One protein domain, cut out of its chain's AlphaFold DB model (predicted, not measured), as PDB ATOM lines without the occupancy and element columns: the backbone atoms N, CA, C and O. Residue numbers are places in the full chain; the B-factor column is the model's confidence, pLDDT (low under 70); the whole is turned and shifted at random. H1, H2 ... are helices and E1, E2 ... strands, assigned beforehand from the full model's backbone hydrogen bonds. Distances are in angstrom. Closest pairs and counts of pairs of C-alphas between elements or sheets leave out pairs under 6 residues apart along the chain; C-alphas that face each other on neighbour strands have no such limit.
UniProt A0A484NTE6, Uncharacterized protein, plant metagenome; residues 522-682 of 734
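This is residues 522 to 682 of the 734 residues of an uncharacterized protein of plant metagenome (UniProt A0A484NTE6). Two twisted sheets stand loosely and only partly face to face, and at one side the chain winds between them in stacked turns, E1 and E3 in one sheet, E2 and E4 in the other. E10, E9 and E8 widen the first sheet; E5 and E7 widen the second, and E5 runs on into E6, which pairs with E11 as a two-stranded ribbon, beyond which residues 588 to 593 stick out. The 161 printed residues hold eleven named strands and one short helix, in the order E1 E2 E3 E4 H1 E5 E6 E7 E8 E9 E10 E11. The sheet E1 E3 E10 E9 E8 and the sheet E2 E4 E5 E7 are mixed, and E6 E11 is parallel. The class is mostly strand, with under half of the residues in named elements; the whole is compact, with a radius of gyration of the C-alphas of 16.5 A, and its outline is elongated, 57 by 37 by 27 A.

Begin at residues 522 to 523, a short parallel pairing with residues 540 to 541 of E2, residues 538 to 541. E1, residues 528 to 531, is near E2, with 5 pairs of C-alphas within 10 A. E1 is the parallel neighbour of E3, residues 546 to 549; look for N 530 and O 547, 2.8 A apart. E2 is the parallel neighbour of E4, residues 556 to 560, with N 558 and O 539 at 2.8 A. H1, residues 561 to 564, is too short for any O i to N i+4 pair; its one O i to N i+3 pair is within hydrogen-bond range. E5, residues 573 to 577, is antiparallel to E4, N 559 and O 575 at 2.8 A, and to E7, residues 608 to 611, N 610 and O 574 at 2.8 A. The closest C-alphas of H1 and E5 are those of Phe 561 and Ala 574, 5.2 A apart. The sheet E2 E4 E5 E7 is strongly twisted, its C-alphas up to 5.4 A off the best plane. E5 runs on at 30 degrees into E6, residues 579 to 585, which is parallel to E11, residues 677 to 682, with N 582 and O 679 at 2.8 A. E8, residues 633 to 640, is near E6, with 7 pairs within 10 A. E8, E9, residues 643 to 650, and E10, residues 660 to 667, form a meander, each strand the antiparallel neighbour of the one before; both steps are hairpins, with N 634 and O 649 at 2.7 A and N 646 and O 664 at 2.8 A. E10 is also parallel to E3, N 548 and O 665 at 2.7 A. H1 only grazes this sheet, with residues 563 to 564.

Find C-alpha 528 at (138.240, 142.621, 119.241), where E1 begins its 10.2 A; E2 spans 9.8 A, E3 9.9 A, E4 12.9 A and H1 4.9 A. E5 spans 13.3 A, E6 18.6 A and E7 9.9 A. C-alpha 633 at (131.206, 155.849, 135.486) begins E8, 22.9 A long; E9 spans 22.8 A and E10 22.6 A. E11, 16.3 A, ends at C-alpha 682, (149.836, 171.696, 137.053).

The C-alphas of Val 590 and Pro 617 are the two farthest apart, 59.0 A. The printed part has no cut. The links E6 to E7, 22 residues, and E7 to E8, 21 residues, are long. The mean pLDDT of the printed part is 72.8; 64 residues are under 70: 580 to 609, 612 to 632, 651 to 659 and 679 to 682.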
ATOM      1  N   ALA A 522     131.247 148.769 114.792       91.56
ATOM      2  CA  ALA A 522     130.676 148.348 116.063       91.56
ATOM      3  C   ALA A 522     131.036 146.896 116.379       91.56
ATOM      4  O   ALA A 522     130.322 145.961 116.009       91.56
ATOM      5  N   ALA A 523     132.140 146.714 117.098       88.69
ATOM      6  CA  ALA A 523     132.535 145.397 117.565       88.69
ATOM      7  C   ALA A 523     131.761 145.049 118.841       88.69
ATOM      8  O   ALA A 523     131.682 145.851 119.780       88.69
ATOM      9  N   GLY A 524     131.161 143.861 118.881       88.06
ATOM     10  CA  GLY A 524     130.351 143.449 120.019       88.06
ATOM     11  C   GLY A 524     131.186 143.079 121.250       88.06
ATOM     12  O   GLY A 524     132.186 143.710 121.590       88.06
ATOM     13  N   SER A 525     130.735 142.101 122.031       88.00
ATOM     14  CA  SER A 525     131.239 141.906 123.400       88.00
ATOM     15  C   SER A 525     132.494 141.040 123.544       88.00
ATOM     16  O   SER A 525     132.961 140.899 124.678       88.00
ATOM     17  N   GLY A 526     133.035 140.457 122.472       91.00
ATOM     18  CA  GLY A 526     134.270 139.668 122.527       91.00
ATOM     19  C   GLY A 526     135.547 140.512 122.517       91.00
ATOM     20  O   GLY A 526     135.507 141.735 122.624       91.00
ATOM     21  N   VAL A 527     136.702 139.844 122.471       93.81
ATOM     22  CA  VAL A 527     138.012 140.508 122.384       93.81
ATOM     23  C   VAL A 527     138.291 140.854 120.932       93.81
ATOM     24  O   VAL A 527     138.500 139.947 120.123       93.81
ATOM     25  N   ASN A 528     138.308 142.146 120.619       94.75
ATOM     26  CA  ASN A 528     138.240 142.621 119.241       94.75
ATOM     27  C   ASN A 528     139.484 143.405 118.823       94.75
ATOM     28  O   ASN A 528     140.170 144.017 119.644       94.75
ATOM     29  N   VAL A 529     139.741 143.428 117.518       93.62
ATOM     30  CA  VAL A 529     140.717 144.310 116.875       93.62
ATOM     31  C   VAL A 529     140.007 145.083 115.772       93.62
ATOM     32  O   VAL A 529     139.359 144.480 114.925       93.62
ATOM     33  N   ILE A 530     140.130 146.405 115.769       93.06
ATOM     34  CA  ILE A 530     139.487 147.270 114.780       93.06
ATOM     35  C   ILE A 530     140.550 148.155 114.132       93.06
ATOM     36  O   ILE A 530     141.377 148.736 114.835       93.06
ATOM     37  N   PHE A 531     140.531 148.227 112.805       91.00
ATOM     38  CA  PHE A 531     141.371 149.105 111.993       91.00
ATOM     39  C   PHE A 531     140.484 150.162 111.332       91.00
ATOM     40  O   PHE A 531     139.564 149.755 110.623       91.00
ATOM     41  N   GLY A 532     140.752 151.454 111.551       86.94
ATOM     42  CA  GLY A 532     140.032 152.548 110.878       86.94
ATOM     43  C   GLY A 532     140.323 152.581 109.376       86.94
ATOM     44  O   GLY A 532     139.436 152.354 108.569       86.94
ATOM     45  N   ASN A 533     141.611 152.638 109.009       87.56
ATOM     46  CA  ASN A 533     142.099 152.767 107.623       87.56
ATOM     47  C   ASN A 533     141.775 154.126 106.959       87.56
ATOM     48  O   ASN A 533     141.829 154.243 105.726       87.56
ATOM     49  N   GLY A 534     141.561 155.155 107.786       87.94
ATOM     50  CA  GLY A 534     141.328 156.550 107.414       87.94
ATOM     51  C   GLY A 534     139.851 156.888 107.200       87.94
ATOM     52  O   GLY A 534     139.024 156.008 107.038       87.94
ATOM     53  N   GLY A 535     139.533 158.182 107.125       90.88
ATOM     54  CA  GLY A 535     138.145 158.657 107.198       90.88
ATOM     55  C   GLY A 535     137.833 159.162 108.606       90.88
ATOM     56  O   GLY A 535     138.689 159.107 109.477       90.88
ATOM     57  N   ALA A 536     136.644 159.729 108.817       92.31
ATOM     58  CA  ALA A 536     136.191 160.144 110.144       92.31
ATOM     59  C   ALA A 536     135.322 159.044 110.768       92.31
ATOM     60  O   ALA A 536     134.089 159.069 110.672       92.31
ATOM     61  N   ASP A 537     135.967 158.079 111.414       93.12
ATOM     62  CA  ASP A 537     135.346 156.843 111.869       93.12
ATOM     63  C   ASP A 537     134.630 156.961 113.216       93.12
ATOM     64  O   ASP A 537     134.921 157.781 114.090       93.12
ATOM     65  N   ILE A 538     133.677 156.062 113.426       92.12
ATOM     66  CA  ILE A 538     132.967 155.866 114.682       92.12
ATOM     67  C   ILE A 538     133.218 154.438 115.159       92.12
ATOM     68  O   ILE A 538     132.627 153.478 114.661       92.12
ATOM     69  N   PHE A 539     134.032 154.307 116.203       93.38
ATOM     70  CA  PHE A 539     134.283 153.042 116.884       93.38
ATOM     71  C   PHE A 539     133.282 152.841 118.023       93.38
ATOM     72  O   PHE A 539     133.248 153.631 118.970       93.38
ATOM     73  N   VAL A 540     132.499 151.762 117.983       91.94
ATOM     74  CA  VAL A 540     131.617 151.351 119.088       91.94
ATOM     75  C   VAL A 540     132.158 150.057 119.692       91.94
ATOM     76  O   VAL A 540     132.271 149.054 118.994       91.94
ATOM     77  N   VAL A 541     132.502 150.067 120.986       91.00
ATOM     78  CA  VAL A 541     133.224 148.946 121.625       91.00
ATOM     79  C   VAL A 541     132.475 148.343 122.814       91.00
ATOM     80  O   VAL A 541     131.949 149.054 123.671       91.00
ATOM     81  N   GLY A 542     132.418 147.010 122.870       87.31
ATOM     82  CA  GLY A 542     131.712 146.248 123.901       87.31
ATOM     83  C   GLY A 542     132.456 146.061 125.236       87.31
ATOM     84  O   GLY A 542     133.384 146.779 125.583       87.31
ATOM     85  N   ARG A 543     132.012 145.067 126.024       85.56
ATOM     86  CA  ARG A 543     132.438 144.807 127.423       85.56
ATOM     87  C   ARG A 543     133.797 144.113 127.604       85.56
ATOM     88  O   ARG A 543     134.136 143.773 128.738       85.56
ATOM     89  N   SER A 544     134.546 143.871 126.539       89.38
ATOM     90  CA  SER A 544     135.817 143.139 126.582       89.38
ATOM     91  C   SER A 544     136.946 143.971 125.989       89.38
ATOM     92  O   SER A 544     136.717 145.049 125.445       89.38
ATOM     93  N   GLU A 545     138.178 143.475 126.135       94.50
ATOM     94  CA  GLU A 545     139.352 144.163 125.605       94.50
ATOM     95  C   GLU A 545     139.209 144.407 124.100       94.50
ATOM     96  O   GLU A 545     138.981 143.470 123.340       94.50
ATOM     97  N   THR A 546     139.336 145.662 123.672       96.06
ATOM     98  CA  THR A 546     139.309 146.024 122.251       96.06
ATOM     99  C   THR A 546     140.564 146.800 121.899       96.06
ATOM    100  O   THR A 546     140.918 147.759 122.584       96.06
ATOM    101  N   THR A 547     141.240 146.388 120.832       96.81
ATOM    102  CA  THR A 547     142.399 147.096 120.288       96.81
ATOM    103  C   THR A 547     141.982 147.890 119.057       96.81
ATOM    104  O   THR A 547     141.517 147.304 118.085       96.81
ATOM    105  N   LEU A 548     142.161 149.205 119.096       96.81
ATOM    106  CA  LEU A 548     141.977 150.124 117.980       96.81
ATOM    107  C   LEU A 548     143.340 150.421 117.356       96.81
ATOM    108  O   LEU A 548     144.322 150.653 118.069       96.81
ATOM    109  N   LYS A 549     143.401 150.382 116.030       93.94
ATOM    110  CA  LYS A 549     144.593 150.654 115.227       93.94
ATOM    111  C   LYS A 549     144.219 151.640 114.132       93.94
ATOM    112  O   LYS A 549     143.119 151.536 113.595       93.94
ATOM    113  N   ASP A 550     145.165 152.508 113.782       90.62
ATOM    114  CA  ASP A 550     144.965 153.538 112.753       90.62
ATOM    115  C   ASP A 550     143.754 154.422 113.080       90.62
ATOM    116  O   ASP A 550     142.812 154.509 112.303       90.62
ATOM    117  N   ALA A 551     143.746 154.945 114.311       93.31
ATOM    118  CA  ALA A 551     142.733 155.879 114.772       93.31
ATOM    119  C   ALA A 551     143.257 157.306 114.590       93.31
ATOM    120  O   ALA A 551     144.309 157.632 115.133       93.31
ATOM    121  N   ASP A 552     142.503 158.142 113.890       94.06
ATOM    122  CA  ASP A 552     142.841 159.514 113.540       94.06
ATOM    123  C   ASP A 552     142.092 160.536 114.420       94.06
ATOM    124  O   ASP A 552     141.247 160.222 115.267       94.06
ATOM    125  N   ALA A 553     142.430 161.820 114.271       93.31
ATOM    126  CA  ALA A 553     141.900 162.897 115.114       93.31
ATOM    127  C   ALA A 553     140.412 163.225 114.870       93.31
ATOM    128  O   ALA A 553     139.727 163.807 115.725       93.31
ATOM    129  N   ASP A 554     139.895 162.904 113.692       92.38
ATOM    130  CA  ASP A 554     138.494 163.047 113.304       92.38
ATOM    131  C   ASP A 554     137.614 161.862 113.712       92.38
ATOM    132  O   ASP A 554     136.399 162.057 113.828       92.38
ATOM    133  N   ASP A 555     138.214 160.740 114.109       94.88
ATOM    134  CA  ASP A 555     137.504 159.572 114.624       94.88
ATOM    135  C   ASP A 555     136.868 159.810 115.986       94.88
ATOM    136  O   ASP A 555     137.240 160.717 116.732       94.88
ATOM    137  N   ARG A 556     135.914 158.966 116.377       91.44
ATOM    138  CA  ARG A 556     135.223 159.046 117.667       91.44
ATOM    139  C   ARG A 556     135.039 157.668 118.286       91.44
ATOM    140  O   ARG A 556     134.678 156.706 117.617       91.44
ATOM    141  N   LEU A 557     135.207 157.596 119.605       92.00
ATOM    142  CA  LEU A 557     135.020 156.376 120.390       92.00
ATOM    143  C   LEU A 557     133.727 156.425 121.205       92.00
ATOM    144  O   LEU A 557     133.488 157.370 121.959       92.00
ATOM    145  N   TYR A 558     132.944 155.355 121.123       89.19
ATOM    146  CA  TYR A 558     131.665 155.206 121.797       89.19
ATOM    147  C   TYR A 558     131.555 153.898 122.589       89.19
ATOM    148  O   TYR A 558     131.973 152.830 122.144       89.19
ATOM    149  N   ILE A 559     130.922 153.977 123.762       86.94
ATOM    150  CA  ILE A 559     130.580 152.830 124.611       86.94
ATOM    151  C   ILE A 559     129.063 152.628 124.586       86.94
ATOM    152  O   ILE A 559     128.336 153.494 125.079       86.94
ATOM    153  N   PRO A 560     128.543 151.509 124.063       85.31
ATOM    154  CA  PRO A 560     127.112 151.298 123.980       85.31
ATOM    155  C   PRO A 560     126.500 151.185 125.375       85.31
ATOM    156  O   PRO A 560     127.085 150.612 126.297       85.31
ATOM    157  N   PHE A 561     125.289 151.710 125.550       80.81
ATOM    158  CA  PHE A 561     124.588 151.683 126.832       80.81
ATOM    159  C   PHE A 561     124.357 150.256 127.318       80.81
ATOM    160  O   PHE A 561     124.399 150.017 128.519       80.81
ATOM    161  N   SER A 562     124.211 149.295 126.405       80.50
ATOM    162  CA  SER A 562     124.147 147.863 126.713       80.50
ATOM    163  C   SER A 562     125.449 147.314 127.318       80.50
ATOM    164  O   SER A 562     125.403 146.404 128.150       80.50
ATOM    165  N   ALA A 563     126.612 147.889 126.982       82.25
ATOM    166  CA  ALA A 563     127.885 147.561 127.623       82.25
ATOM    167  C   ALA A 563     128.039 148.215 129.004       82.25
ATOM    168  O   ALA A 563     128.716 147.663 129.873       82.25
ATOM    169  N   ILE A 564     127.374 149.344 129.249       79.31
ATOM    170  CA  ILE A 564     127.325 149.967 130.577       79.31
ATOM    171  C   ILE A 564     126.345 149.178 131.463       79.31
ATOM    172  O   ILE A 564     126.747 148.578 132.464       79.31
ATOM    173  N   ASN A 565     125.087 149.082 131.030       76.88
ATOM    174  CA  ASN A 565     123.994 148.365 131.673       76.88
ATOM    175  C   ASN A 565     123.244 147.473 130.654       76.88
ATOM    176  O   ASN A 565     122.459 147.987 129.855       76.88
ATOM    177  N   PRO A 566     123.385 146.135 130.720       77.25
ATOM    178  CA  PRO A 566     122.703 145.208 129.813       77.25
ATOM    179  C   PRO A 566     121.173 145.268 129.878       77.25
ATOM    180  O   PRO A 566     120.509 144.800 128.960       77.25
ATOM    181  N   ALA A 567     120.607 145.816 130.959       74.38
ATOM    182  CA  ALA A 567     119.168 146.007 131.123       74.38
ATOM    183  C   ALA A 567     118.668 147.366 130.604       74.38
ATOM    184  O   ALA A 567     117.516 147.720 130.863       74.38
ATOM    185  N   THR A 568     119.509 148.142 129.907       73.69
ATOM    186  CA  THR A 568     119.082 149.400 129.287       73.69
ATOM    187  C   THR A 568     117.882 149.179 128.369       73.69
ATOM    188  O   THR A 568     117.780 148.180 127.656       73.69
ATOM    189  N   THR A 569     116.969 150.145 128.358       74.00
ATOM    190  CA  THR A 569     115.843 150.154 127.415       74.00
ATOM    191  C   THR A 569     116.235 150.681 126.033       74.00
ATOM    192  O   THR A 569     115.402 150.681 125.129       74.00
ATOM    193  N   ARG A 570     117.488 151.132 125.868       74.12
ATOM    194  CA  ARG A 570     118.020 151.763 124.653       74.12
ATOM    195  C   ARG A 570     119.372 151.165 124.250       74.12
ATOM    196  O   ARG A 570     120.405 151.820 124.385       74.12
ATOM    197  N   PRO A 571     119.383 149.895 123.799       74.50
ATOM    198  CA  PRO A 571     120.597 149.225 123.331       74.50
ATOM    199  C   PRO A 571     121.155 149.820 122.026       74.50
ATOM    200  O   PRO A 571     122.290 149.530 121.676       74.50
ATOM    201  N   ASP A 572     120.371 150.657 121.345       73.38
ATOM    202  CA  ASP A 572     120.680 151.414 120.126       73.38
ATOM    203  C   ASP A 572     121.471 152.709 120.386       73.38
ATOM    204  O   ASP A 572     121.674 153.510 119.477       73.38
ATOM    205  N   MET A 573     121.872 152.968 121.635       78.19
ATOM    206  CA  MET A 573     122.555 154.201 122.019       78.19
ATOM    207  C   MET A 573     123.913 153.956 122.653       78.19
ATOM    208  O   MET A 573     124.114 152.969 123.359       78.19
ATOM    209  N   ALA A 574     124.838 154.888 122.426       80.50
ATOM    210  CA  ALA A 574     126.196 154.819 122.943       80.50
ATOM    211  C   ALA A 574     126.717 156.159 123.479       80.50
ATOM    212  O   ALA A 574     126.361 157.232 122.998       80.50
ATOM    213  N   LEU A 575     127.581 156.077 124.488       81.00
ATOM    214  CA  LEU A 575     128.252 157.176 125.172       81.00
ATOM    215  C   LEU A 575     129.572 157.532 124.482       81.00
ATOM    216  O   LEU A 575     130.456 156.687 124.410       81.00
ATOM    217  N   GLU A 576     129.737 158.784 124.065       84.19
ATOM    218  CA  GLU A 576     130.986 159.288 123.470       84.19
ATOM    219  C   GLU A 576     132.093 159.505 124.518       84.19
ATOM    220  O   GLU A 576     131.886 160.186 125.528       84.19
ATOM    221  N   ILE A 577     133.303 159.019 124.251       83.69
ATOM    222  CA  ILE A 577     134.500 159.277 125.060       83.69
ATOM    223  C   ILE A 577     135.263 160.464 124.461       83.69
ATOM    224  O   ILE A 577     135.677 160.404 123.313       83.69
ATOM    225  N   LYS A 578     135.477 161.540 125.238       77.31
ATOM    226  CA  LYS A 578     136.057 162.806 124.723       77.31
ATOM    227  C   LYS A 578     137.383 163.247 125.360       77.31
ATOM    228  O   LYS A 578     137.833 164.373 125.165       77.31
ATOM    229  N   GLY A 579     138.013 162.387 126.156       75.06
ATOM    230  CA  GLY A 579     139.221 162.721 126.921       75.06
ATOM    231  C   GLY A 579     138.912 163.296 128.308       75.06
ATOM    232  O   GLY A 579     137.870 162.992 128.894       75.06
ATOM    233  N   GLY A 580     139.828 164.088 128.875       68.94
ATOM    234  CA  GLY A 580     139.679 164.587 130.246       68.94
ATOM    235  C   GLY A 580     140.809 165.480 130.766       68.94
ATOM    236  O   GLY A 580     141.738 165.857 130.053       68.94
ATOM    237  N   LEU A 581     140.724 165.841 132.048       60.09
ATOM    238  CA  LEU A 581     141.722 166.665 132.736       60.09
ATOM    239  C   LEU A 581     142.899 165.805 133.216       60.09
ATOM    240  O   LEU A 581     142.720 164.877 134.005       60.09
ATOM    241  N   VAL A 582     144.112 166.158 132.798       57.59
ATOM    242  CA  VAL A 582     145.359 165.542 133.261       57.59
ATOM    243  C   VAL A 582     145.892 166.331 134.452       57.59
ATOM    244  O   VAL A 582     146.201 167.517 134.336       57.59
ATOM    245  N   LEU A 583     146.067 165.666 135.596       53.09
ATOM    246  CA  LEU A 583     146.753 166.244 136.751       53.09
ATOM    247  C   LEU A 583     148.242 165.895 136.694       53.09
ATOM    248  O   LEU A 583     148.648 164.784 137.037       53.09
ATOM    249  N   LEU A 584     149.071 166.856 136.288       51.34
ATOM    250  CA  LEU A 584     150.520 166.701 136.325       51.34
ATOM    251  C   LEU A 584     151.013 166.929 137.758       51.34
ATOM    252  O   LEU A 584     150.849 168.012 138.330       51.34
ATOM    253  N   SER A 585     151.641 165.904 138.341       45.69
ATOM    254  CA  SER A 585     152.414 166.058 139.576       45.69
ATOM    255  C   SER A 585     153.810 166.577 139.233       45.69
ATOM    256  O   SER A 585     154.462 166.082 138.313       45.69
ATOM    257  N   ALA A 586     154.266 167.619 139.933       44.94
ATOM    258  CA  ALA A 586     155.580 168.196 139.670       44.94
ATOM    259  C   ALA A 586     156.710 167.161 139.901       44.94
ATOM    260  O   ALA A 586     156.605 166.320 140.799       44.94
ATOM    261  N   PRO A 587     157.800 167.213 139.110       45.22
ATOM    262  CA  PRO A 587     158.881 166.239 139.198       45.22
ATOM    263  C   PRO A 587     159.519 166.252 140.589       45.22
ATOM    264  O   PRO A 587     159.881 167.300 141.122       45.22
ATOM    265  N   SER A 588     159.721 165.063 141.155       44.12
ATOM    266  CA  SER A 588     160.285 164.876 142.498       44.12
ATOM    267  C   SER A 588     161.799 165.159 142.585       44.12
ATOM    268  O   SER A 588     162.361 165.152 143.682       44.12
ATOM    269  N   ALA A 589     162.474 165.444 141.459       45.62
ATOM    270  CA  ALA A 589     163.866 165.897 141.412       45.62
ATOM    271  C   ALA A 589     164.231 166.599 140.087       45.62
ATOM    272  O   ALA A 589     163.745 166.240 139.014       45.62
ATOM    273  N   VAL A 590     165.166 167.555 140.153       40.12
ATOM    274  CA  VAL A 590     165.751 168.227 138.978       40.12
ATOM    275  C   VAL A 590     166.557 167.216 138.150       40.12
ATOM    276  O   VAL A 590     167.578 166.715 138.614       40.12
ATOM    277  N   GLY A 591     166.112 166.945 136.918       43.47
ATOM    278  CA  GLY A 591     166.836 166.130 135.932       43.47
ATOM    279  C   GLY A 591     166.427 164.655 135.827       43.47
ATOM    280  O   GLY A 591     167.089 163.911 135.105       43.47
ATOM    281  N   ALA A 592     165.365 164.213 136.507       41.12
ATOM    282  CA  ALA A 592     164.781 162.895 136.252       41.12
ATOM    283  C   ALA A 592     163.952 162.929 134.956       41.12
ATOM    284  O   ALA A 592     163.141 163.836 134.771       41.12
ATOM    285  N   ALA A 593     164.151 161.951 134.066       37.72
ATOM    286  CA  ALA A 593     163.205 161.701 132.984       37.72
ATOM    287  C   ALA A 593     161.866 161.325 133.627       37.72
ATOM    288  O   ALA A 593     161.801 160.373 134.406       37.72
ATOM    289  N   VAL A 594     160.832 162.125 133.372       41.09
ATOM    290  CA  VAL A 594     159.486 161.829 133.848       41.09
ATOM    291  C   VAL A 594     158.927 160.775 132.906       41.09
ATOM    292  O   VAL A 594     158.737 161.047 131.724       41.09
ATOM    293  N   ASP A 595     158.707 159.570 133.418       39.00
ATOM    294  CA  ASP A 595     157.805 158.622 132.773       39.00
ATOM    295  C   ASP A 595     156.399 159.166 133.057       39.00
ATOM    296  O   ASP A 595     155.843 158.959 134.139       39.00
ATOM    297  N   ILE A 596     155.912 160.061 132.190       44.53
ATOM    298  CA  ILE A 596     154.628 160.737 132.399       44.53
ATOM    299  C   ILE A 596     153.534 159.707 132.115       44.53
ATOM    300  O   ILE A 596     153.075 159.564 130.987       44.53
ATOM    301  N   GLN A 597     153.106 158.980 133.148       45.38
ATOM    302  CA  GLN A 597     151.817 158.297 133.118       45.38
ATOM    303  C   GLN A 597     150.719 159.362 133.198       45.38
ATOM    304  O   GLN A 597     150.429 159.904 134.267       45.38
ATOM    305  N   TYR A 598     150.125 159.687 132.050       49.28
ATOM    306  CA  TYR A 598     148.941 160.537 131.962       49.28
ATOM    307  C   TYR A 598     147.737 159.778 132.519       49.28
ATOM    308  O   TYR A 598     147.075 159.085 131.763       49.28
ATOM    309  N   SER A 599     147.462 159.875 133.822       48.62
ATOM    310  CA  SER A 599     146.223 159.357 134.414       48.62
ATOM    311  C   SER A 599     145.196 160.471 134.586       48.62
ATOM    312  O   SER A 599     145.329 161.318 135.469       48.62
ATOM    313  N   ALA A 600     144.160 160.453 133.751       51.97
ATOM    314  CA  ALA A 600     142.956 161.270 133.898       51.97
ATOM    315  C   ALA A 600     141.795 160.365 134.332       51.97
ATOM    316  O   ALA A 600     141.664 159.275 133.786       51.97
ATOM    317  N   SER A 601     140.986 160.796 135.305       54.69
ATOM    318  CA  SER A 601     139.765 160.099 135.741       54.69
ATOM    319  C   SER A 601     138.565 161.019 135.558       54.69
ATOM    320  O   SER A 601     138.621 162.182 135.959       54.69
ATOM    321  N   PHE A 602     137.488 160.501 134.978       58.88
ATOM    322  CA  PHE A 602     136.337 161.297 134.553       58.88
ATOM    323  C   PHE A 602     135.001 160.830 135.180       58.88
ATOM    324  O   PHE A 602     134.832 159.629 135.370       58.88
ATOM    325  N   TYR A 603     134.082 161.773 135.469       56.44
ATOM    326  CA  TYR A 603     132.739 161.559 136.045       56.44
ATOM    327  C   TYR A 603     131.662 162.353 135.275       56.44
ATOM    328  O   TYR A 603     131.671 163.584 135.335       56.44
ATOM    329  N   PRO A 604     130.712 161.708 134.578       53.28
ATOM    330  CA  PRO A 604     129.675 162.426 133.840       53.28
ATOM    331  C   PRO A 604     128.605 163.029 134.745       53.28
ATOM    332  O   PRO A 604     128.067 162.364 135.624       53.28
ATOM    333  N   SER A 605     128.274 164.298 134.486       47.47
ATOM    334  CA  SER A 605     127.127 165.005 135.075       47.47
ATOM    335  C   SER A 605     125.871 164.975 134.188       47.47
ATOM    336  O   SER A 605     124.791 165.300 134.673       47.47
ATOM    337  N   TYR A 606     125.995 164.580 132.911       54.22
ATOM    338  CA  TYR A 606     124.883 164.420 131.965       54.22
ATOM    339  C   TYR A 606     125.256 163.448 130.842       54.22
ATOM    340  O   TYR A 606     126.296 163.650 130.230       54.22
ATOM    341  N   LEU A 607     124.440 162.431 130.549       59.62
ATOM    342  CA  LEU A 607     124.704 161.450 129.488       59.62
ATOM    343  C   LEU A 607     123.931 161.815 128.208       59.62
ATOM    344  O   LEU A 607     122.729 161.575 128.107       59.62
ATOM    345  N   ASP A 608     124.631 162.375 127.220       60.16
ATOM    346  CA  ASP A 608     124.147 162.414 125.836       60.16
ATOM    347  C   ASP A 608     124.560 161.116 125.134       60.16
ATOM    348  O   ASP A 608     125.731 160.733 125.191       60.16
ATOM    349  N   GLY A 609     123.619 160.453 124.457       63.53
ATOM    350  CA  GLY A 609     123.927 159.279 123.643       63.53
ATOM    351  C   GLY A 609     123.852 159.552 122.142       63.53
ATOM    352  O   GLY A 609     123.048 160.365 121.677       63.53
ATOM    353  N   TYR A 610     124.687 158.840 121.391       70.62
ATOM    354  CA  TYR A 610     124.633 158.726 119.940       70.62
ATOM    355  C   TYR A 610     123.818 157.493 119.561       70.62
ATOM    356  O   TYR A 610     124.085 156.405 120.070       70.62
ATOM    357  N   ALA A 611     122.811 157.676 118.712       71.56
ATOM    358  CA  ALA A 611     122.023 156.575 118.182       71.56
ATOM    359  C   ALA A 611     122.760 155.934 117.001       71.56
ATOM    360  O   ALA A 611     123.183 156.637 116.084       71.56
ATOM    361  N   TYR A 612     122.885 154.613 117.022       69.88
ATOM    362  CA  TYR A 612     123.483 153.821 115.952       69.88
ATOM    363  C   TYR A 612     122.585 152.603 115.666       69.88
ATOM    364  O   TYR A 612     121.865 152.151 116.561       69.88
ATOM    365  N   PRO A 613     122.535 152.105 114.420       64.56
ATOM    366  CA  PRO A 613     121.626 151.023 114.061       64.56
ATOM    367  C   PRO A 613     122.067 149.738 114.769       64.56
ATOM    368  O   PRO A 613     123.215 149.340 114.654       64.56
ATOM    369  N   VAL A 614     121.175 149.081 115.508       60.91
ATOM    370  CA  VAL A 614     121.374 147.707 116.000       60.91
ATOM    371  C   VAL A 614     120.085 146.952 115.719       60.91
ATOM    372  O   VAL A 614     119.065 147.231 116.352       60.91
ATOM    373  N   GLY A 615     120.101 146.038 114.745       51.56
ATOM    374  CA  GLY A 615     118.920 145.255 114.373       51.56
ATOM    375  C   GLY A 615     117.731 146.080 113.851       51.56
ATOM    376  O   GLY A 615     116.587 145.647 114.003       51.56
ATOM    377  N   GLY A 616     117.963 147.267 113.275       52.28
ATOM    378  CA  GLY A 616     116.901 148.142 112.761       52.28
ATOM    379  C   GLY A 616     117.404 149.377 111.996       52.28
ATOM    380  O   GLY A 616     118.611 149.617 111.952       52.28
ATOM    381  N   PRO A 617     116.492 150.167 111.389       49.84
ATOM    382  CA  PRO A 617     116.847 151.309 110.545       49.84
ATOM    383  C   PRO A 617     117.517 152.431 111.346       49.84
ATOM    384  O   PRO A 617     117.242 152.618 112.532       49.84
ATOM    385  N   PHE A 618     118.358 153.223 110.681       51.88
ATOM    386  CA  PHE A 618     119.022 154.372 111.290       51.88
ATOM    387  C   PHE A 618     118.010 155.412 111.798       51.88
ATOM    388  O   PHE A 618     117.224 155.969 111.029       51.88
ATOM    389  N   ILE A 619     118.069 155.731 113.092       50.12
ATOM    390  CA  ILE A 619     117.299 156.824 113.696       50.12
ATOM    391  C   ILE A 619     118.293 157.893 114.163       50.12
ATOM    392  O   ILE A 619     118.846 157.769 115.254       50.12
ATOM    393  N   PRO A 620     118.549 158.951 113.376       41.00
ATOM    394  CA  PRO A 620     119.462 160.000 113.798       41.00
ATOM    395  C   PRO A 620     118.861 160.823 114.942       41.00
ATOM    396  O   PRO A 620     117.709 161.260 114.895       41.00
ATOM    397  N   GLY A 621     119.672 161.102 115.959       51.66
ATOM    398  CA  GLY A 621     119.349 162.099 116.973       51.66
ATOM    399  C   GLY A 621     120.084 161.883 118.287       51.66
ATOM    400  O   GLY A 621     120.148 160.773 118.805       51.66
ATOM    401  N   LYS A 622     120.579 162.977 118.870       48.59
ATOM    402  CA  LYS A 622     120.949 162.996 120.286       48.59
ATOM    403  C   LYS A 622     119.661 162.954 121.098       48.59
ATOM    404  O   LYS A 622     118.852 163.880 121.018       48.59
ATOM    405  N   GLN A 623     119.449 161.877 121.842       54.09
ATOM    406  CA  GLN A 623     118.377 161.797 122.828       54.09
ATOM    407  C   GLN A 623     118.974 161.822 124.232       54.09
ATOM    408  O   GLN A 623     120.056 161.294 124.477       54.09
ATOM    409  N   VAL A 624     118.253 162.453 125.149       48.78
ATOM    410  CA  VAL A 624     118.578 162.438 126.575       48.78
ATOM    411  C   VAL A 624     118.139 161.090 127.120       48.78
ATOM    412  O   VAL A 624     116.958 160.764 126.971       48.78
ATOM    413  N   LEU A 625     119.040 160.314 127.732       55.09
ATOM    414  CA  LEU A 625     118.656 159.018 128.283       55.09
ATOM    415  C   LEU A 625     119.282 158.604 129.608       55.09
ATOM    416  O   LEU A 625     120.490 158.628 129.802       55.09
ATOM    417  N   ASP A 626     118.344 158.085 130.402       53.28
ATOM    418  CA  ASP A 626     118.420 157.105 131.476       53.28
ATOM    419  C   ASP A 626     119.155 157.523 132.759       53.28
ATOM    420  O   ASP A 626     120.318 157.187 132.979       53.28
ATOM    421  N   ASP A 627     118.405 158.146 133.679       52.41
ATOM    422  CA  ASP A 627     118.787 158.438 135.072       52.41
ATOM    423  C   ASP A 627     119.335 157.195 135.824       52.41
ATOM    424  O   ASP A 627     119.945 157.315 136.891       52.41
ATOM    425  N   THR A 628     119.120 155.968 135.314       52.97
ATOM    426  CA  THR A 628     119.667 154.736 135.910       52.97
ATOM    427  C   THR A 628     121.162 154.521 135.644       52.97
ATOM    428  O   THR A 628     121.786 153.748 136.374       52.97
ATOM    429  N   LEU A 629     121.755 155.223 134.668       57.06
ATOM    430  CA  LEU A 629     123.178 155.139 134.304       57.06
ATOM    431  C   LEU A 629     124.077 156.102 135.108       57.06
ATOM    432  O   LEU A 629     125.300 156.008 135.038       57.06
ATOM    433  N   GLU A 630     123.499 157.007 135.909       53.97
ATOM    434  CA  GLU A 630     124.217 158.097 136.601       53.97
ATOM    435  C   GLU A 630     125.150 157.642 137.742       53.97
ATOM    436  O   GLU A 630     125.873 158.450 138.335       53.97
ATOM    437  N   LYS A 631     125.148 156.356 138.112       55.34
ATOM    438  CA  LYS A 631     125.906 155.881 139.276       55.34
ATOM    439  C   LYS A 631     127.313 155.434 138.884       55.34
ATOM    440  O   LYS A 631     127.578 154.265 138.670       55.34
ATOM    441  N   GLN A 632     128.219 156.411 138.897       62.97
ATOM    442  CA  GLN A 632     129.676 156.243 138.959       62.97
ATOM    443  C   GLN A 632     130.297 155.497 137.760       62.97
ATOM    444  O   GLN A 632     130.780 154.370 137.872       62.97
ATOM    445  N   ILE A 633     130.321 156.177 136.611       71.00
ATOM    446  CA  ILE A 633     131.206 155.849 135.486       71.00
ATOM    447  C   ILE A 633     132.569 156.497 135.748       71.00
ATOM    448  O   ILE A 633     132.635 157.682 136.069       71.00
ATOM    449  N   PHE A 634     133.639 155.727 135.581       73.25
ATOM    450  CA  PHE A 634     135.028 156.150 135.650       73.25
ATOM    451  C   PHE A 634     135.749 155.689 134.389       73.25
ATOM    452  O   PHE A 634     135.708 154.514 134.024       73.25
ATOM    453  N   VAL A 635     136.470 156.604 133.756       76.62
ATOM    454  CA  VAL A 635     137.355 156.281 132.634       76.62
ATOM    455  C   VAL A 635     138.757 156.717 133.008       76.62
ATOM    456  O   VAL A 635     138.949 157.883 133.347       76.62
ATOM    457  N   ASN A 636     139.708 155.784 133.004       80.06
ATOM    458  CA  ASN A 636     141.115 156.059 133.263       80.06
ATOM    459  C   ASN A 636     141.920 155.959 131.973       80.06
ATOM    460  O   ASN A 636     141.853 154.950 131.280       80.06
ATOM    461  N   PHE A 637     142.706 156.982 131.682       81.38
ATOM    462  CA  PHE A 637     143.627 156.989 130.550       81.38
ATOM    463  C   PHE A 637     145.041 156.671 131.052       81.38
ATOM    464  O   PHE A 637     145.389 157.044 132.170       81.38
ATOM    465  N   SER A 638     145.851 155.954 130.275       81.62
ATOM    466  CA  SER A 638     147.258 155.684 130.585       81.62
ATOM    467  C   SER A 638     148.041 155.453 129.301       81.62
ATOM    468  O   SER A 638     147.875 154.425 128.650       81.62
ATOM    469  N   LEU A 639     148.955 156.363 128.980       77.94
ATOM    470  CA  LEU A 639     149.880 156.209 127.858       77.94
ATOM    471  C   LEU A 639     151.098 155.372 128.280       77.94
ATOM    472  O   LEU A 639     151.725 155.663 129.300       77.94
ATOM    473  N   ALA A 640     151.430 154.334 127.511       76.50
ATOM    474  CA  ALA A 640     152.608 153.498 127.721       76.50
ATOM    475  C   ALA A 640     153.369 153.325 126.397       76.50
ATOM    476  O   ALA A 640     152.960 152.567 125.524       76.50
ATOM    477  N   GLY A 641     154.497 154.024 126.244       82.06
ATOM    478  CA  GLY A 641     155.155 154.120 124.940       82.06
ATOM    479  C   GLY A 641     154.306 154.955 123.977       82.06
ATOM    480  O   GLY A 641     154.029 156.109 124.287       82.06
ATOM    481  N   ALA A 642     153.918 154.370 122.841       85.88
ATOM    482  CA  ALA A 642     153.004 154.986 121.875       85.88
ATOM    483  C   ALA A 642     151.546 154.519 122.046       85.88
ATOM    484  O   ALA A 642     150.668 155.058 121.391       85.88
ATOM    485  N   ASP A 643     151.268 153.549 122.922       90.00
ATOM    486  CA  ASP A 643     149.927 152.973 123.032       90.00
ATOM    487  C   ASP A 643     149.156 153.626 124.183       90.00
ATOM    488  O   ASP A 643     149.621 153.652 125.333       90.00
ATOM    489  N   LEU A 644     147.963 154.140 123.892       89.25
ATOM    490  CA  LEU A 644     147.053 154.694 124.889       89.25
ATOM    491  C   LEU A 644     146.112 153.601 125.390       89.25
ATOM    492  O   LEU A 644     145.356 153.007 124.630       89.25
ATOM    493  N   ARG A 645     146.108 153.364 126.701       90.38
ATOM    494  CA  ARG A 645     145.129 152.489 127.356       90.38
ATOM    495  C   ARG A 645     144.015 153.319 127.968       90.38
ATOM    496  O   ARG A 645     144.285 154.217 128.763       90.38
ATOM    497  N   ILE A 646     142.777 152.979 127.638       89.75
ATOM    498  CA  ILE A 646     141.557 153.574 128.173       89.75
ATOM    499  C   ILE A 646     140.834 152.489 128.966       89.75
ATOM    500  O   ILE A 646     140.248 151.569 128.408       89.75
ATOM    501  N   LYS A 647     140.878 152.583 130.289       88.62
ATOM    502  CA  LYS A 647     140.195 151.659 131.184       88.62
ATOM    503  C   LYS A 647     138.836 152.214 131.569       88.62
ATOM    504  O   LYS A 647     138.754 153.180 132.330       88.62
ATOM    505  N   PHE A 648     137.782 151.580 131.074       86.31
ATOM    506  CA  PHE A 648     136.412 151.903 131.441       86.31
ATOM    507  C   PHE A 648     136.004 151.139 132.705       86.31
ATOM    508  O   PHE A 648     136.362 149.973 132.910       86.31
ATOM    509  N   HIS A 649     135.247 151.800 133.570       82.75
ATOM    510  CA  HIS A 649     134.671 151.218 134.768       82.75
ATOM    511  C   HIS A 649     133.313 151.857 135.057       82.75
ATOM    512  O   HIS A 649     133.217 153.073 135.144       82.75
ATOM    513  N   ALA A 650     132.267 151.064 135.250       75.94
ATOM    514  CA  ALA A 650     130.965 151.551 135.691       75.94
ATOM    515  C   ALA A 650     130.360 150.591 136.717       75.94
ATOM    516  O   ALA A 650     130.345 149.372 136.513       75.94
ATOM    517  N   GLU A 651     129.859 151.135 137.825       66.75
ATOM    518  CA  GLU A 651     129.148 150.362 138.844       66.75
ATOM    519  C   GLU A 651     127.644 150.290 138.524       66.75
ATOM    520  O   GLU A 651     126.983 151.299 138.296       66.75
ATOM    521  N   ASP A 652     127.069 149.083 138.512       57.72
ATOM    522  CA  ASP A 652     125.635 148.888 138.265       57.72
ATOM    523  C   ASP A 652     124.789 149.379 139.456       57.72
ATOM    524  O   ASP A 652     124.914 148.895 140.584       57.72
ATOM    525  N   ALA A 653     123.860 150.299 139.187       49.28
ATOM    526  CA  ALA A 653     122.911 150.833 140.162       49.28
ATOM    527  C   ALA A 653     121.935 149.782 140.740       49.28
ATOM    528  O   ALA A 653     121.365 150.014 141.811       49.28
ATOM    529  N   SER A 654     121.718 148.662 140.040       53.09
ATOM    530  CA  SER A 654     120.737 147.613 140.364       53.09
ATOM    531  C   SER A 654     121.328 146.381 141.068       53.09
ATOM    532  O   SER A 654     120.571 145.549 141.569       53.09
ATOM    533  N   ALA A 655     122.664 146.276 141.152       53.78
ATOM    534  CA  ALA A 655     123.411 145.136 141.702       53.78
ATOM    535  C   ALA A 655     123.104 143.763 141.050       53.78
ATOM    536  O   ALA A 655     123.495 142.728 141.598       53.78
ATOM    537  N   GLN A 656     122.419 143.731 139.900       52.34
ATOM    538  CA  GLN A 656     121.940 142.502 139.259       52.34
ATOM    539  C   GLN A 656     122.916 141.966 138.198       52.34
ATOM    540  O   GLN A 656     122.978 140.751 138.003       52.34
ATOM    541  N   PHE A 657     123.706 142.835 137.556       51.25
ATOM    542  CA  PHE A 657     124.599 142.465 136.446       51.25
ATOM    543  C   PHE A 657     126.094 142.696 136.730       51.25
ATOM    544  O   PHE A 657     126.931 142.354 135.893       51.25
ATOM    545  N   GLY A 658     126.438 143.209 137.916       62.12
ATOM    546  CA  GLY A 658     127.819 143.437 138.359       62.12
ATOM    547  C   GLY A 658     128.467 144.699 137.772       62.12
ATOM    548  O   GLY A 658     127.816 145.506 137.123       62.12
ATOM    549  N   THR A 659     129.761 144.884 138.032       69.25
ATOM    550  CA  THR A 659     130.559 146.030 137.559       69.25
ATOM    551  C   THR A 659     131.012 145.827 136.110       69.25
ATOM    552  O   THR A 659     131.604 144.792 135.799       69.25
ATOM    553  N   ALA A 660     130.789 146.806 135.230       74.06
ATOM    554  CA  ALA A 660     131.373 146.811 133.889       74.06
ATOM    555  C   ALA A 660     132.804 147.345 133.983       74.06
ATOM    556  O   ALA A 660     132.992 148.492 134.374       74.06
ATOM    557  N   SER A 661     133.822 146.542 133.670       85.75
ATOM    558  CA  SER A 661     135.201 147.034 133.623       85.75
ATOM    559  C   SER A 661     136.013 146.318 132.557       85.75
ATOM    560  O   SER A 661     136.132 145.095 132.601       85.75
ATOM    561  N   PHE A 662     136.554 147.088 131.620       89.06
ATOM    562  CA  PHE A 662     137.284 146.587 130.460       89.06
ATOM    563  C   PHE A 662     138.276 147.634 129.954       89.06
ATOM    564  O   PHE A 662     138.195 148.813 130.313       89.06
ATOM    565  N   ASP A 663     139.239 147.174 129.164       92.25
ATOM    566  CA  ASP A 663     140.336 147.980 128.644       92.25
ATOM    567  C   ASP A 663     140.159 148.187 127.131       92.25
ATOM    568  O   ASP A 663     139.790 147.274 126.400       92.25
ATOM    569  N   ILE A 664     140.426 149.396 126.653       95.31
ATOM    570  CA  ILE A 664     140.514 149.726 125.230       95.31
ATOM    571  C   ILE A 664     141.949 150.170 124.984       95.31
ATOM    572  O   ILE A 664     142.490 150.978 125.741       95.31
ATOM    573  N   ILE A 665     142.588 149.614 123.966       96.06
ATOM    574  CA  ILE A 665     143.985 149.885 123.634       96.06
ATOM    575  C   ILE A 665     144.001 150.588 122.287       96.06
ATOM    576  O   ILE A 665     143.582 150.001 121.302       96.06
ATOM    577  N   VAL A 666     144.482 151.823 122.241       96.38
ATOM    578  CA  VAL A 666     144.737 152.552 120.996       96.38
ATOM    579  C   VAL A 666     146.224 152.418 120.702       96.38
ATOM    580  O   VAL A 666     147.050 152.961 121.440       96.38
ATOM    581  N   GLU A 667     146.574 151.628 119.693       95.12
ATOM    582  CA  GLU A 667     147.970 151.447 119.292       95.12
ATOM    583  C   GLU A 667     148.455 152.633 118.459       95.12
ATOM    584  O   GLU A 667     147.772 153.060 117.532       95.12
ATOM    585  N   GLY A 668     149.661 153.122 118.754       91.88
ATOM    586  CA  GLY A 668     150.258 154.217 117.981       91.88
ATOM    587  C   GLY A 668     149.586 155.583 118.163       91.88
ATOM    588  O   GLY A 668     149.732 156.421 117.285       91.88
ATOM    589  N   TYR A 669     148.911 155.804 119.293       91.31
ATOM    590  CA  TYR A 669     148.197 157.036 119.626       91.31
ATOM    591  C   TYR A 669     149.048 158.307 119.444       91.31
ATOM    592  O   TYR A 669     150.084 158.495 120.103       91.31
ATOM    593  N   GLU A 670     148.547 159.225 118.628       89.94
ATOM    594  CA  GLU A 670     148.980 160.605 118.484       89.94
ATOM    595  C   GLU A 670     148.041 161.573 119.239       89.94
ATOM    596  O   GLU A 670     146.869 161.293 119.502       89.94
ATOM    597  N   PRO A 671     148.538 162.748 119.680       85.50
ATOM    598  CA  PRO A 671     147.698 163.711 120.384       85.50
ATOM    599  C   PRO A 671     146.523 164.208 119.529       85.50
ATOM    600  O   PRO A 671     146.711 165.012 118.618       85.50
ATOM    601  N   GLY A 672     145.311 163.820 119.919       83.75
ATOM    602  CA  GLY A 672     144.067 164.236 119.271       83.75
ATOM    603  C   GLY A 672     143.273 163.081 118.674       83.75
ATOM    604  O   GLY A 672     142.089 163.289 118.416       83.75
ATOM    605  N   ASP A 673     143.877 161.897 118.523       91.50
ATOM    606  CA  ASP A 673     143.201 160.706 118.000       91.50
ATOM    607  C   ASP A 673     141.919 160.404 118.775       91.50
ATOM    608  O   ASP A 673     141.820 160.659 119.986       91.50
ATOM    609  N   LEU A 674     140.924 159.861 118.069       90.69
ATOM    610  CA  LEU A 674     139.566 159.624 118.564       90.69
ATOM    611  C   LEU A 674     138.857 160.909 119.045       90.69
ATOM    612  O   LEU A 674     137.890 160.851 119.813       90.69
ATOM    613  N   GLY A 675     139.354 162.082 118.641       86.69
ATOM    614  CA  GLY A 675     138.884 163.381 119.115       86.69
ATOM    615  C   GLY A 675     139.170 163.633 120.596       86.69
ATOM    616  O   GLY A 675     138.543 164.513 121.197       86.69
ATOM    617  N   LEU A 676     140.076 162.867 121.213       85.44
ATOM    618  CA  LEU A 676     140.357 162.972 122.640       85.44
ATOM    619  C   LEU A 676     141.071 164.286 122.951       85.44
ATOM    620  O   LEU A 676     142.142 164.593 122.428       85.44
ATOM    621  N   GLN A 677     140.502 165.054 123.878       80.44
ATOM    622  CA  GLN A 677     141.090 166.308 124.334       80.44
ATOM    623  C   GLN A 677     141.582 166.177 125.771       80.44
ATOM    624  O   GLN A 677     140.803 166.004 126.712       80.44
ATOM    625  N   PHE A 678     142.896 166.313 125.951       73.81
ATOM    626  CA  PHE A 678     143.528 166.321 127.264       73.81
ATOM    627  C   PHE A 678     143.955 167.733 127.647       73.81
ATOM    628  O   PHE A 678     144.762 168.362 126.965       73.81
ATOM    629  N   HIS A 679     143.417 168.232 128.757       65.75
ATOM    630  CA  HIS A 679     143.814 169.522 129.313       65.75
ATOM    631  C   HIS A 679     144.805 169.287 130.450       65.75
ATOM    632  O   HIS A 679     144.489 168.595 131.415       65.75
ATOM    633  N   GLU A 680     146.006 169.849 130.349       59.09
ATOM    634  CA  GLU A 680     147.021 169.725 131.394       59.09
ATOM    635  C   GLU A 680     146.776 170.731 132.522       59.09
ATOM    636  O   GLU A 680     146.641 171.936 132.293       59.09
ATOM    637  N   TYR A 681     146.765 170.242 133.761       50.62
ATOM    638  CA  TYR A 681     146.712 171.072 134.956       50.62
ATOM    639  C   TYR A 681     147.891 170.765 135.876       50.62
ATOM    640  O   TYR A 681     148.126 169.623 136.276       50.62
ATOM    641  N   PHE A 682     148.641 171.807 136.228       48.84
ATOM    642  CA  PHE A 682     149.836 171.696 137.053       48.84
ATOM    643  C   PHE A 682     149.493 171.815 138.542       48.84
ATOM    644  O   PHE A 682     148.988 172.849 138.989       48.84
TER     645      PHE A 682